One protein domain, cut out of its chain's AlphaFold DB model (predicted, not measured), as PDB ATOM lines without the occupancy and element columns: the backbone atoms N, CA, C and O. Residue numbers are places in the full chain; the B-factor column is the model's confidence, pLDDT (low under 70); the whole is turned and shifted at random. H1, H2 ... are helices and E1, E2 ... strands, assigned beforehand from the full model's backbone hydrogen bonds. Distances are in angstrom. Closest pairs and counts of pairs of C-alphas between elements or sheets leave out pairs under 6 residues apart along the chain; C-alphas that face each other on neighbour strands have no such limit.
ATOM      1  N   PHE A   5     -36.598  41.063 -17.785       94.56
ATOM      2  CA  PHE A   5     -36.366  41.756 -16.526       94.56
ATOM      3  C   PHE A   5     -37.237  41.203 -15.387       94.56
ATOM      4  O   PHE A   5     -36.723  40.943 -14.303       94.56
ATOM      5  N   ASP A   6     -38.505  40.885 -15.650       95.00
ATOM      6  CA  ASP A   6     -39.383  40.248 -14.657       95.00
ATOM      7  C   ASP A   6     -38.832  38.876 -14.234       95.00
ATOM      8  O   ASP A   6     -38.865  38.505 -13.061       95.00
ATOM      9  N   THR A   7     -38.240  38.138 -15.181       96.19
ATOM     10  CA  THR A   7     -37.579  36.854 -14.895       96.19
ATOM     11  C   THR A   7     -36.354  37.030 -13.992       96.19
ATOM     12  O   THR A   7     -36.095  36.206 -13.112       96.19
ATOM     13  N   TYR A   8     -35.587  38.103 -14.192       96.38
ATOM     14  CA  TYR A   8     -34.477  38.458 -13.313       96.38
ATOM     15  C   TYR A   8     -34.964  38.780 -11.892       96.38
ATOM     16  O   TYR A   8     -34.421  38.230 -10.933       96.38
ATOM     17  N   LEU A   9     -36.013  39.598 -11.756       95.75
ATOM     18  CA  LEU A   9     -36.578  39.977 -10.458       95.75
ATOM     19  C   LEU A   9     -37.100  38.762  -9.683       95.75
ATOM     20  O   LEU A   9     -36.772  38.608  -8.509       95.75
ATOM     21  N   ALA A  10     -37.809  37.849 -10.352       96.38
ATOM     22  CA  ALA A  10     -38.285  36.608  -9.737       96.38
ATOM     23  C   ALA A  10     -37.131  35.716  -9.240       96.38
ATOM     24  O   ALA A  10     -37.214  35.086  -8.183       96.38
ATOM     25  N   ASN A  11     -36.018  35.664  -9.979       96.75
ATOM     26  CA  ASN A  11     -34.832  34.937  -9.530       96.75
ATOM     27  C   ASN A  11     -34.153  35.615  -8.340       96.75
ATOM     28  O   ASN A  11     -33.724  34.917  -7.423       96.75
ATOM     29  N   LEU A  12     -34.059  36.945  -8.340       96.62
ATOM     30  CA  LEU A  12     -33.498  37.689  -7.219       96.62
ATOM     31  C   LEU A  12     -34.325  37.468  -5.949       96.62
ATOM     32  O   LEU A  12     -33.751  37.153  -4.913       96.62
ATOM     33  N   GLU A  13     -35.652  37.542  -6.044       96.12
ATOM     34  CA  GLU A  13     -36.568  37.262  -4.933       96.12
ATOM     35  C   GLU A  13     -36.363  35.849  -4.370       96.12
ATOM     36  O   GLU A  13     -36.222  35.669  -3.162       96.12
ATOM     37  N   ARG A  14     -36.262  34.842  -5.245       97.31
ATOM     38  CA  ARG A  14     -36.057  33.444  -4.840       97.31
ATOM     39  C   ARG A  14     -34.689  33.193  -4.196       97.31
ATOM     40  O   ARG A  14     -34.568  32.306  -3.354       97.31
ATOM     41  N   LEU A  15     -33.645  33.898  -4.633       97.38
ATOM     42  CA  LEU A  15     -32.255  33.620  -4.252       97.38
ATOM     43  C   LEU A  15     -31.726  34.526  -3.134       97.38
ATOM     44  O   LEU A  15     -30.828  34.108  -2.408       97.38
ATOM     45  N   ALA A  16     -32.267  35.733  -2.968       97.31
ATOM     46  CA  ALA A  16     -31.809  36.689  -1.961       97.31
ATOM     47  C   ALA A  16     -31.842  36.143  -0.518       97.31
ATOM     48  O   ALA A  16     -30.853  36.356   0.186       97.31
ATOM     49  N   PRO A  17     -32.873  35.384  -0.081       96.69
ATOM     50  CA  PRO A  17     -32.880  34.778   1.251       96.69
ATOM     51  C   PRO A  17     -31.793  33.713   1.424       96.69
ATOM     52  O   PRO A  17     -31.206  33.603   2.493       96.69
ATOM     53  N   LEU A  18     -31.497  32.950   0.365       97.69
ATOM     54  CA  LEU A  18     -30.479  31.890   0.387       97.69
ATOM     55  C   LEU A  18     -29.054  32.451   0.460       97.69
ATOM     56  O   LEU A  18     -28.148  31.767   0.924       97.69
ATOM     57  N   ALA A  19     -28.858  33.674  -0.032       96.38
ATOM     58  CA  ALA A  19     -27.592  34.395   0.009       96.38
ATOM     59  C   ALA A  19     -27.522  35.419   1.157       96.38
ATOM     60  O   ALA A  19     -26.584  36.211   1.191       96.38
ATOM     61  N   GLU A  20     -28.515  35.424   2.059       97.25
ATOM     62  CA  GLU A  20     -28.605  36.327   3.216       97.25
ATOM     63  C   GLU A  20     -28.433  37.815   2.844       97.25
ATOM     64  O   GLU A  20     -27.815  38.604   3.562       97.25
ATOM     65  N   LEU A  21     -28.969  38.222   1.686       96.75
ATOM     66  CA  LEU A  21     -28.849  39.603   1.217       96.75
ATOM     67  C   LEU A  21     -29.718  40.539   2.061       96.75
ATOM     68  O   LEU A  21     -30.904  40.292   2.269       96.75
ATOM     69  N   ASN A  22     -29.145  41.666   2.484       96.56
ATOM     70  CA  ASN A  22     -29.907  42.712   3.159       96.56
ATOM     71  C   ASN A  22     -30.777  43.517   2.172       96.56
ATOM     72  O   ASN A  22     -30.533  43.542   0.963       96.56
ATOM     73  N   GLU A  23     -31.768  44.236   2.703       95.12
ATOM     74  CA  GLU A  23     -32.715  45.027   1.902       95.12
ATOM     75  C   GLU A  23     -32.030  46.067   1.005       95.12
ATOM     76  O   GLU A  23     -32.449  46.290  -0.130       95.12
ATOM     77  N   GLN A  24     -30.947  46.684   1.487       94.50
ATOM     78  CA  GLN A  24     -30.191  47.675   0.719       94.50
ATOM     79  C   GLN A  24     -29.538  47.045  -0.517       94.50
ATOM     80  O   GLN A  24     -29.577  47.625  -1.601       94.50
ATOM     81  N   THR A  25     -28.992  45.838  -0.371       94.94
ATOM     82  CA  THR A  25     -28.374  45.075  -1.459       94.94
ATOM     83  C   THR A  25     -29.427  44.612  -2.454       94.94
ATOM     84  O   THR A  25     -29.224  44.745  -3.656       94.94
ATOM     85  N   ILE A  26     -30.581  44.135  -1.975       95.69
ATOM     86  CA  ILE A  26     -31.703  43.760  -2.846       95.69
ATOM     87  C   ILE A  26     -32.158  44.972  -3.660       95.69
ATOM     88  O   ILE A  26     -32.258  44.884  -4.880       95.69
ATOM     89  N   LYS A  27     -32.351  46.131  -3.020       94.50
ATOM     90  CA  LYS A  27     -32.743  47.372  -3.700       94.50
ATOM     91  C   LYS A  27     -31.720  47.822  -4.750       94.50
ATOM     92  O   LYS A  27     -32.106  48.253  -5.834       94.50
ATOM     93  N   ALA A  28     -30.429  47.709  -4.443       94.56
ATOM     94  CA  ALA A  28     -29.357  48.013  -5.392       94.56
ATOM     95  C   ALA A  28     -29.322  47.022  -6.569       94.56
ATOM     96  O   ALA A  28     -28.946  47.390  -7.676       94.56
ATOM     97  N   LEU A  29     -29.728  45.771  -6.352       95.88
ATOM     98  CA  LEU A  29     -29.825  44.767  -7.407       95.88
ATOM     99  C   LEU A  29     -31.113  44.879  -8.226       95.88
ATOM    100  O   LEU A  29     -31.130  44.345  -9.320       95.88
ATOM    101  N   THR A  30     -32.168  45.559  -7.769       96.06
ATOM    102  CA  THR A  30     -33.406  45.756  -8.554       96.06
ATOM    103  C   THR A  30     -33.429  47.050  -9.364       96.06
ATOM    104  O   THR A  30     -34.287  47.205 -10.232       96.06
ATOM    105  N   THR A  31     -32.506  47.978  -9.103       94.56
ATOM    106  CA  THR A  31     -32.496  49.319  -9.704       94.56
ATOM    107  C   THR A  31     -31.169  49.563 -10.425       94.56
ATOM    108  O   THR A  31     -30.135  49.561  -9.763       94.56
ATOM    109  N   PRO A  32     -31.158  49.808 -11.750       95.69
ATOM    110  CA  PRO A  32     -29.930  50.171 -12.448       95.69
ATOM    111  C   PRO A  32     -29.367  51.509 -11.955       95.69
ATOM    112  O   PRO A  32     -30.116  52.472 -11.793       95.69
ATOM    113  N   ASP A  33     -28.043  51.610 -11.847       96.38
ATOM    114  CA  ASP A  33     -27.355  52.868 -11.518       96.38
ATOM    115  C   ASP A  33     -27.619  53.977 -12.550       96.38
ATOM    116  O   ASP A  33     -27.689  55.161 -12.210       96.38
ATOM    117  N   LYS A  34     -27.700  53.619 -13.840       96.56
ATOM    118  CA  LYS A  34     -27.923  54.587 -14.920       96.56
ATOM    119  C   LYS A  34     -28.566  53.950 -16.142       96.56
ATOM    120  O   LYS A  34     -28.084  52.942 -16.651       96.56
ATOM    121  N   ILE A  35     -29.571  54.622 -16.688       97.56
ATOM    122  CA  ILE A  35     -30.156  54.319 -17.997       97.56
ATOM    123  C   ILE A  35     -29.917  55.526 -18.908       97.56
ATOM    124  O   ILE A  35     -30.121  56.670 -18.505       97.56
ATOM    125  N   ILE A  36     -29.428  55.279 -20.120       97.88
ATOM    126  CA  ILE A  36     -29.310  56.283 -21.178       97.88
ATOM    127  C   ILE A  36     -30.160  55.803 -22.345       97.88
ATOM    128  O   ILE A  36     -29.888  54.744 -22.911       97.88
ATOM    129  N   GLU A  37     -31.149  56.609 -22.709       98.31
ATOM    130  CA  GLU A  37     -32.026  56.379 -23.854       98.31
ATOM    131  C   GLU A  37     -31.782  57.471 -24.890       98.31
ATOM    132  O   GLU A  37     -31.605  58.650 -24.548       98.31
ATOM    133  N   LYS A  38     -31.692  57.068 -26.154       98.00
ATOM    134  CA  LYS A  38     -31.459  57.950 -27.293       98.00
ATOM    135  C   LYS A  38     -32.233  57.463 -28.503       98.00
ATOM    136  O   LYS A  38     -32.603  56.300 -28.593       98.00
ATOM    137  N   GLU A  39     -32.401  58.367 -29.447       98.06
ATOM    138  CA  GLU A  39     -32.829  58.056 -30.798       98.06
ATOM    139  C   GLU A  39     -31.631  58.260 -31.726       98.06
ATOM    140  O   GLU A  39     -30.917  59.260 -31.612       98.06
ATOM    141  N   LEU A  40     -31.364  57.280 -32.584       97.44
ATOM    142  CA  LEU A  40     -30.265  57.296 -33.541       97.44
ATOM    143  C   LEU A  40     -30.837  57.357 -34.949       97.44
ATOM    144  O   LEU A  40     -31.568  56.459 -35.359       97.44
ATOM    145  N   GLU A  41     -30.479  58.395 -35.690       97.75
ATOM    146  CA  GLU A  41     -30.752  58.461 -37.121       97.75
ATOM    147  C   GLU A  41     -29.688  57.656 -37.875       97.75
ATOM    148  O   GLU A  41     -28.489  57.803 -37.618       97.75
ATOM    149  N   VAL A  42     -30.120  56.778 -38.781       97.06
ATOM    150  CA  VAL A  42     -29.224  55.898 -39.542       97.06
ATOM    151  C   VAL A  42     -29.461  56.092 -41.028       97.06
ATOM    152  O   VAL A  42     -30.549  55.808 -41.509       97.06
ATOM    153  N   THR A  43     -28.448  56.525 -41.776       97.69
ATOM    154  CA  THR A  43     -28.510  56.540 -43.244       97.69
ATOM    155  C   THR A  43     -28.268  55.134 -43.787       97.69
ATOM    156  O   THR A  43     -27.198  54.564 -43.587       97.69
ATOM    157  N   MET A  44     -29.274  54.578 -44.458       97.56
ATOM    158  CA  MET A  44     -29.242  53.252 -45.077       97.56
ATOM    159  C   MET A  44     -28.627  53.315 -46.480       97.56
ATOM    160  O   MET A  44     -28.629  54.365 -47.122       97.56
ATOM    161  N   ASP A  45     -28.191  52.168 -47.002       98.12
ATOM    162  CA  ASP A  45     -27.611  52.061 -48.351       98.12
ATOM    163  C   ASP A  45     -28.577  52.503 -49.470       98.12
ATOM    164  O   ASP A  45     -28.146  52.936 -50.537       98.12
ATOM    165  N   ASP A  46     -29.890  52.420 -49.229       97.00
ATOM    166  CA  ASP A  46     -30.945  52.859 -50.153       97.00
ATOM    167  C   ASP A  46     -31.321  54.348 -50.015       97.00
ATOM    168  O   ASP A  46     -32.252  54.819 -50.671       97.00
ATOM    169  N   GLY A  47     -30.607  55.092 -49.166       96.94
ATOM    170  CA  GLY A  47     -30.816  56.519 -48.933       96.94
ATOM    171  C   GLY A  47     -31.919  56.861 -47.927       96.94
ATOM    172  O   GLY A  47     -32.124  58.042 -47.651       96.94
ATOM    173  N   ARG A  48     -32.625  55.881 -47.343       97.62
ATOM    174  CA  ARG A  48     -33.568  56.145 -46.240       97.62
ATOM    175  C   ARG A  48     -32.827  56.513 -44.953       97.62
ATOM    176  O   ARG A  48     -31.738  56.006 -44.694       97.62
ATOM    177  N   THR A  49     -33.462  57.325 -44.108       97.62
ATOM    178  CA  THR A  49     -32.929  57.753 -42.801       97.62
ATOM    179  C   THR A  49     -33.889  57.436 -41.643       97.62
ATOM    180  O   THR A  49     -34.517  58.339 -41.092       97.62
ATOM    181  N   PRO A  50     -34.092  56.154 -41.275       97.56
ATOM    182  CA  PRO A  50     -34.898  55.809 -40.108       97.56
ATOM    183  C   PRO A  50     -34.277  56.302 -38.794       97.56
ATOM    184  O   PRO A  50     -33.063  56.240 -38.592       97.56
ATOM    185  N   THR A  51     -35.153  56.684 -37.869       98.19
ATOM    186  CA  THR A  51     -34.827  56.932 -36.462       98.19
ATOM    187  C   THR A  51     -35.064  55.659 -35.653       98.19
ATOM    188  O   THR A  51     -36.165  55.108 -35.665       98.19
ATOM    189  N   LEU A  52     -34.035  55.177 -34.956       98.00
ATOM    190  CA  LEU A  52     -34.061  53.934 -34.185       98.00
ATOM    191  C   LEU A  52     -33.864  54.211 -32.686       98.00
ATOM    192  O   LEU A  52     -32.969  54.981 -32.327       98.00
ATOM    193  N   PRO A  53     -34.633  53.568 -31.788       97.88
ATOM    194  CA  PRO A  53     -34.402  53.688 -30.355       97.88
ATOM    195  C   PRO A  53     -33.108  52.968 -29.951       97.88
ATOM    196  O   PRO A  53     -32.815  51.861 -30.406       97.88
ATOM    197  N   ALA A  54     -32.341  53.589 -29.061       97.69
ATOM    198  CA  ALA A  54     -31.067  53.092 -28.567       97.69
ATOM    199  C   ALA A  54     -30.981  53.204 -27.045       97.69
ATOM    200  O   ALA A  54     -31.355  54.215 -26.449       97.69
ATOM    201  N   TYR A  55     -30.423  52.165 -26.422       97.50
ATOM    202  CA  TYR A  55     -30.394  52.012 -24.972       97.50
ATOM    203  C   TYR A  55     -28.988  51.658 -24.485       97.50
ATOM    204  O   TYR A  55     -28.316  50.785 -25.037       97.50
ATOM    205  N   ARG A  56     -28.550  52.291 -23.394       97.12
ATOM    206  CA  ARG A  56     -27.369  51.894 -22.619       97.12
ATOM    207  C   ARG A  56     -27.741  51.852 -21.145       97.12
ATOM    208  O   ARG A  56     -27.968  52.890 -20.531       97.12
ATOM    209  N   VAL A  57     -27.730  50.655 -20.571       96.81
ATOM    210  CA  VAL A  57     -27.990  50.432 -19.145       96.81
ATOM    211  C   VAL A  57     -26.672  50.124 -18.438       96.81
ATOM    212  O   VAL A  57     -25.930  49.230 -18.843       96.81
ATOM    213  N   GLN A  58     -26.358  50.887 -17.397       96.38
ATOM    214  CA  GLN A  58     -25.287  50.596 -16.450       96.38
ATOM    215  C   GLN A  58     -25.954  50.034 -15.197       96.38
ATOM    216  O   GLN A  58     -26.590  50.779 -14.457       96.38
ATOM    217  N   TRP A  59     -25.867  48.713 -15.016       94.75
ATOM    218  CA  TRP A  59     -26.616  48.024 -13.964       94.75
ATOM    219  C   TRP A  59     -26.075  48.335 -12.569       94.75
ATOM    220  O   TRP A  59     -26.803  48.844 -11.733       94.75
TER     221      TRP A  59
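This is residues 5 to 59 of the 65 residues of an uncharacterized protein of Candidatus Vogelbacteria bacterium CG10_big_fil_rev_8_21_14_0_10_50_13 (UniProt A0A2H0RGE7). A long hairpin of two strands, E1 and E2, reaches away from two short helices, H1 and H2, which run opposite ways at the other end. The 55 printed residues hold H1, H2, E1 and E2 in that order, a mixed class with one antiparallel sheet, E1 - E2. The whole is extended, with a radius of gyration of the C-alphas of 18.2 A and spans of 56 by 19 by 11 A.

H1, residues 5 to 15, begins at C-alpha 5 (-36.366, 41.756, -16.526) and is 15.3 A long. H2 is residues 23 to 30, 10.5 A. E1, residues 34 to 41, is 22.7 A long. E2, residues 51 to 58, is 23.1 A long and ends at C-alpha 58 (-25.287, 50.596, -16.450).

H1 and H2, a helical hairpin, only just touch, with 3 pairs of C-alphas within 8 A, the closest Leu 9 and Thr 30 at 6.9 A; their tilt is shallow, 30 degrees. Every O i to N i+4 pair in both is within hydrogen-bond range. E1 and E2 are antiparallel at 161 degrees; N 36 and O 56 are 2.8 A apart. H1 is apart from both strands.

The C-alphas of Glu 20 and Gly 47 are farthest apart, 56.0 A. The printed part has no cut, no link is long, and no printed residue is under 70 in pLDDT.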